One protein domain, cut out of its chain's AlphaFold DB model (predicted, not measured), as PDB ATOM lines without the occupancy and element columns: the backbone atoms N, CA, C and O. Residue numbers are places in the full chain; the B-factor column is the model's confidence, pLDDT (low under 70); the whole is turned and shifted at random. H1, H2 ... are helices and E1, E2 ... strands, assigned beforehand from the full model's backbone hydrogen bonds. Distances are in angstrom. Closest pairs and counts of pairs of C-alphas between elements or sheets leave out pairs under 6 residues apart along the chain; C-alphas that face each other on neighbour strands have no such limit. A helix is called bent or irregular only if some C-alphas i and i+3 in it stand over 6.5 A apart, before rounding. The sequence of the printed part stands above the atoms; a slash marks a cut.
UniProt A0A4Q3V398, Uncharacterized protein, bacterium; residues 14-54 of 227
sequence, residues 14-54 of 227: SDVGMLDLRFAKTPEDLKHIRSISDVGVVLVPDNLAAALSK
ATOM      1  N   SER A  14     191.023 198.580 145.672       94.94
ATOM      2  CA  SER A  14     191.942 199.707 145.525       94.94
ATOM      3  C   SER A  14     193.405 199.330 145.425       94.94
ATOM      4  O   SER A  14     193.760 198.174 145.646       94.94
ATOM      5  N   ASP A  15     194.218 200.322 145.057       91.75
ATOM      6  CA  ASP A  15     195.681 200.264 145.044       91.75
ATOM      7  C   ASP A  15     196.227 199.180 144.104       91.75
ATOM      8  O   ASP A  15     197.203 198.485 144.393       91.75
ATOM      9  N   VAL A  16     195.581 199.028 142.942       89.88
ATOM     10  CA  VAL A  16     195.968 198.046 141.923       89.88
ATOM     11  C   VAL A  16     196.417 198.730 140.638       89.88
ATOM     12  O   VAL A  16     195.713 199.548 140.055       89.88
ATOM     13  N   GLY A  17     197.588 198.349 140.124       85.38
ATOM     14  CA  GLY A  17     198.074 198.877 138.842       85.38
ATOM     15  C   GLY A  17     197.128 198.555 137.679       85.38
ATOM     16  O   GLY A  17     196.879 199.401 136.820       85.38
ATOM     17  N   MET A  18     196.550 197.350 137.681       88.44
ATOM     18  CA  MET A  18     195.497 196.959 136.749       88.44
ATOM     19  C   MET A  18     194.458 196.067 137.426       88.44
ATOM     20  O   MET A  18     194.803 195.084 138.076       88.44
ATOM     21  N   LEU A  19     193.186 196.373 137.193       92.19
ATOM     22  CA  LEU A  19     192.049 195.546 137.565       92.19
ATOM     23  C   LEU A  19     191.486 194.850 136.321       92.19
ATOM     24  O   LEU A  19     190.904 195.494 135.450       92.19
ATOM     25  N   ASP A  20     191.636 193.527 136.244       90.38
ATOM     26  CA  ASP A  20     191.083 192.721 135.153       90.38
ATOM     27  C   ASP A  20     189.697 192.171 135.514       90.38
ATOM     28  O   ASP A  20     189.577 191.232 136.299       90.38
ATOM     29  N   LEU A  21     188.640 192.736 134.927       92.19
ATOM     30  CA  LEU A  21     187.259 192.272 135.103       92.19
ATOM     31  C   LEU A  21     186.796 191.344 133.973       92.19
ATOM     32  O   LEU A  21     185.609 191.031 133.891       92.19
ATOM     33  N   ARG A  22     187.690 190.865 133.095       88.50
ATOM     34  CA  ARG A  22     187.309 189.966 131.986       88.50
ATOM     35  C   ARG A  22     186.805 188.599 132.442       88.50
ATOM     36  O   ARG A  22     186.184 187.893 131.653       88.50
ATOM     37  N   PHE A  23     187.053 188.219 133.697       86.75
ATOM     38  CA  PHE A  23     186.477 187.004 134.279       86.75
ATOM     39  C   PHE A  23     184.948 187.092 134.417       86.75
ATOM     40  O   PHE A  23     184.273 186.060 134.389       86.75
ATOM     41  N   ALA A  24     184.408 188.305 134.572       90.56
ATOM     42  CA  ALA A  24     182.982 188.540 134.717       90.56
ATOM     43  C   ALA A  24     182.278 188.343 133.370       90.56
ATOM     44  O   ALA A  24     182.710 188.847 132.334       90.56
ATOM     45  N   LYS A  25     181.168 187.606 133.384       89.19
ATOM     46  CA  LYS A  25     180.370 187.301 132.187       89.19
ATOM     47  C   LYS A  25     179.058 188.073 132.180       89.19
ATOM     48  O   LYS A  25     178.534 188.390 131.112       89.19
ATOM     49  N   THR A  26     178.538 188.378 133.364       93.00
ATOM     50  CA  THR A  26     177.232 188.994 133.602       93.00
ATOM     51  C   THR A  26     177.347 190.169 134.580       93.00
ATOM     52  O   THR A  26     178.280 190.212 135.382       93.00
ATOM     53  N   PRO A  27     176.416 191.142 134.548       93.75
ATOM     54  CA  PRO A  27     176.366 192.227 135.533       93.75
ATOM     55  C   PRO A  27     176.357 191.741 136.989       93.75
ATOM     56  O   PRO A  27     176.903 192.394 137.875       93.75
ATOM     57  N   GLU A  28     175.750 190.584 137.235       93.19
ATOM     58  CA  GLU A  28     175.632 189.939 138.537       93.19
ATOM     59  C   GLU A  28     176.990 189.537 139.116       93.19
ATOM     60  O   GLU A  28     177.138 189.543 140.339       93.19
ATOM     61  N   ASP A  29     177.982 189.255 138.271       92.31
ATOM     62  CA  ASP A  29     179.346 188.934 138.702       92.31
ATOM     63  C   ASP A  29     180.044 190.157 139.327       92.31
ATOM     64  O   ASP A  29     180.942 190.009 140.152       92.31
ATOM     65  N   LEU A  30     179.595 191.375 138.990       93.62
ATOM     66  CA  LEU A  30     180.145 192.631 139.511       93.62
ATOM     67  C   LEU A  30     179.375 193.184 140.720       93.62
ATOM     68  O   LEU A  30     179.816 194.149 141.337       93.62
ATOM     69  N   LYS A  31     178.237 192.586 141.105       91.75
ATOM     70  CA  LYS A  31     177.324 193.143 142.131       91.75
ATOM     71  C   LYS A  31     177.944 193.289 143.525       91.75
ATOM     72  O   LYS A  31     177.425 194.026 144.360       91.75
ATOM     73  N   HIS A  32     179.000 192.527 143.797       91.50
ATOM     74  CA  HIS A  32     179.710 192.551 145.072       91.50
ATOM     75  C   HIS A  32     180.750 193.675 145.139       91.50
ATOM     76  O   HIS A  32     181.195 194.009 146.232       91.50
ATOM     77  N   ILE A  33     181.094 194.282 144.001       94.56
ATOM     78  CA  ILE A  33     182.019 195.409 143.913       94.56
ATOM     79  C   ILE A  33     181.212 196.695 144.114       94.56
ATOM     80  O   ILE A  33     180.387 197.077 143.288       94.56
ATOM     81  N   ARG A  34     181.425 197.359 145.246       94.25
ATOM     82  CA  ARG A  34     180.765 198.615 145.625       94.25
ATOM     83  C   ARG A  34     181.547 199.830 145.150       94.25
ATOM     84  O   ARG A  34     180.941 200.828 144.749       94.25
ATOM     85  N   SER A  35     182.873 199.745 145.179       95.88
ATOM     86  CA  SER A  35     183.747 200.823 144.730       95.88
ATOM     87  C   SER A  35     185.086 200.326 144.206       95.88
ATOM     88  O   SER A  35     185.586 199.285 144.632       95.88
ATOM     89  N   ILE A  36     185.643 201.105 143.283       96.25
ATOM     90  CA  ILE A  36     186.973 200.929 142.704       96.25
ATOM     91  C   ILE A  36     187.700 202.266 142.869       96.25
ATOM     92  O   ILE A  36     187.188 203.285 142.388       96.25
ATOM     93  N   SER A  37     188.853 202.274 143.540       96.31
ATOM     94  CA  SER A  37     189.689 203.471 143.649       96.31
ATOM     95  C   SER A  37     191.171 203.217 143.455       96.31
ATOM     96  O   SER A  37     191.615 202.093 143.623       96.31
ATOM     97  N   ASP A  38     191.929 204.244 143.082       94.69
ATOM     98  CA  ASP A  38     193.394 204.176 143.005       94.69
ATOM     99  C   ASP A  38     193.858 203.039 142.075       94.69
ATOM    100  O   ASP A  38     194.669 202.178 142.428       94.69
ATOM    101  N   VAL A  39     193.262 202.998 140.875       94.00
ATOM    102  CA  VAL A  39     193.523 201.961 139.867       94.00
ATOM    103  C   VAL A  39     194.095 202.566 138.599       94.00
ATOM    104  O   VAL A  39     193.465 203.406 137.961       94.00
ATOM    105  N   GLY A  40     195.254 202.083 138.155       88.69
ATOM    106  CA  GLY A  40     195.857 202.562 136.908       88.69
ATOM    107  C   GLY A  40     194.970 202.276 135.693       88.69
ATOM    108  O   GLY A  40     194.580 203.186 134.958       88.69
ATOM    109  N   VAL A  41     194.618 201.002 135.497       91.00
ATOM    110  CA  VAL A  41     193.816 200.539 134.353       91.00
ATOM    111  C   VAL A  41     192.743 199.546 134.787       91.00
ATOM    112  O   VAL A  41     193.039 198.573 135.467       91.00
ATOM    113  N   VAL A  42     191.503 199.726 134.335       93.50
ATOM    114  CA  VAL A  42     190.441 198.715 134.476       93.50
ATOM    115  C   VAL A  42     190.156 198.097 133.114       93.50
ATOM    116  O   VAL A  42     189.747 198.804 132.195       93.50
ATOM    117  N   LEU A  43     190.326 196.782 132.976       90.44
ATOM    118  CA  LEU A  43     189.877 196.039 131.799       90.44
ATOM    119  C   LEU A  43     188.466 195.520 132.047       90.44
ATOM    120  O   LEU A  43     188.235 194.815 133.027       90.44
ATOM    121  N   VAL A  44     187.521 195.823 131.160       92.62
ATOM    122  CA  VAL A  44     186.125 195.394 131.313       92.62
ATOM    123  C   VAL A  44     185.552 194.893 129.985       92.62
ATOM    124  O   VAL A  44     185.758 195.535 128.957       92.62
ATOM    125  N   PRO A  45     184.818 193.766 129.959       91.31
ATOM    126  CA  PRO A  45     184.058 193.369 128.779       91.31
ATOM    127  C   PRO A  45     183.028 194.433 128.375       91.31
ATOM    128  O   PRO A  45     182.346 195.000 129.232       91.31
ATOM    129  N   ASP A  46     182.861 194.679 127.074       90.75
ATOM    130  CA  ASP A  46     181.946 195.699 126.537       90.75
ATOM    131  C   ASP A  46     180.512 195.517 127.054       90.75
ATOM    132  O   ASP A  46     179.840 196.484 127.425       90.75
ATOM    133  N   ASN A  47     180.058 194.264 127.166       91.56
ATOM    134  CA  ASN A  47     178.728 193.932 127.677       91.56
ATOM    135  C   ASN A  47     178.513 194.292 129.161       91.56
ATOM    136  O   ASN A  47     177.371 194.300 129.619       91.56
ATOM    137  N   LEU A  48     179.577 194.600 129.911       94.31
ATOM    138  CA  LEU A  48     179.528 194.948 131.334       94.31
ATOM    139  C   LEU A  48     179.764 196.434 131.617       94.31
ATOM    140  O   LEU A  48     179.668 196.854 132.770       94.31
ATOM    141  N   ALA A  49     179.986 197.263 130.593       90.81
ATOM    142  CA  ALA A  49     180.235 198.694 130.775       90.81
ATOM    143  C   ALA A  49     179.107 199.413 131.548       90.81
ATOM    144  O   ALA A  49     179.371 200.269 132.392       90.81
ATOM    145  N   ALA A  50     177.845 199.036 131.310       92.56
ATOM    146  CA  ALA A  50     176.687 199.592 132.018       92.56
ATOM    147  C   ALA A  50     176.537 199.084 133.465       92.56
ATOM    148  O   ALA A  50     175.851 199.706 134.273       92.56
ATOM    149  N   ALA A  51     177.128 197.933 133.792       94.31
ATOM    150  CA  ALA A  51     177.183 197.436 135.163       94.31
ATOM    151  C   ALA A  51     178.284 198.164 135.943       94.31
ATOM    152  O   ALA A  51     178.036 198.637 137.049       94.31
ATOM    153  N   LEU A  52     179.454 198.342 135.318       94.25
ATOM    154  CA  LEU A  52     180.575 199.092 135.880       94.25
ATOM    155  C   LEU A  52     180.195 200.541 136.219       94.25
ATOM    156  O   LEU A  52     180.599 201.042 137.259       94.25
ATOM    157  N   SER A  53     179.363 201.204 135.406       92.56
ATOM    158  CA  SER A  53     178.931 202.587 135.677       92.56
ATOM    159  C   SER A  53     178.066 202.757 136.934       92.56
ATOM    160  O   SER A  53     177.850 203.885 137.374       92.56
ATOM    161  N   LYS A  54     177.563 201.661 137.516       94.56
ATOM    162  CA  LYS A  54     176.828 201.668 138.793       94.56
ATOM    163  C   LYS A  54     177.752 201.538 140.006       94.56
ATOM    164  O   LYS A  54     177.300 201.742 141.129       94.56
TER     165      LYS A  54
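Overview. This is residues 14 to 54 of the 227 residues of an uncharacterized protein of bacterium (UniProt A0A4Q3V398). The chain is wound in two stacked turns, E1 and H1 in the first and E2 and H2 in the second, with the two parallel strands side by side as a curved ribbon and the two short helices touching each other at the ribbon's far end. E2 bends by 128 degrees at residue 38, and the chain comes back from H1 into E2, which starts the second turn. The printed part has 41 residues, with two named strands and two named helices in the order E1, H1, E2, H2; the sheet has the order E1, E2 and is parallel, and the class is mixed, helices and strands. The whole is compact and rounded, with a radius of gyration of the C-alphas of 9.7 A and spans of 24 by 17 by 15 A.

Arrangement. The sheet pairs E1, residues 14 to 20, with E2, residues 35 to 45; they are parallel, with 2 degrees between their N-to-C directions. C-alphas 14 and 37 face each other at 4.8 A, and C-alphas 20 and 43 at 4.9 A. N 19 and O 41 are within hydrogen-bond range at 2.8 A, and so are N 43 and O 19 at 2.8 A. E1, H1, residues 27 to 30, and E2 form a strand-helix-strand unit, two parallel neighbour strands with a helix between them along the chain, and its crossover is right-handed. H2, residues 46 to 52, touches H1, the closest C-alphas being those of Pro 27 and Ala 51, 5.3 A apart. H2 and E2 are near each other, with 6 pairs of C-alphas within 10 A, while E1 and H2 are apart. H2 is irregular: its C-alphas 47 and 50 are 7.4 A apart. In H2, 1 of 3 O i to N i+4 pairs and 2 of 4 O i to N i+3 pairs are within hydrogen-bond range; H1 is too short for an i+4 pair, and its one i+3 pair is within range.

Along the chain. E2, 11 residues from Ser 35 to Pro 45, measures 17.6 A from first to last C-alpha. E1, Ser 14 to Asp 20, measures 12.5 A and begins with C-alpha 14 at (191.942, 199.707, 145.525). H1, Pro 27 to Leu 30, measures 5.5 A, and C-alpha 27 is at (176.366, 192.227, 135.533). H2, Asp 46 to Leu 52, measures 10.0 A and ends with C-alpha 52 at (180.575, 199.092, 135.880).

Size, cuts and confidence. The two C-alphas farthest apart are those of Asp 15 and Asn 47, at 25.1 A. The printed part has no cut. The links from H1 to E2 and from E2 to H2 are tight, and the link from E1 to H1, 6 residues, is short. The mean pLDDT of the printed part is 92.2, and no printed residue is under 70.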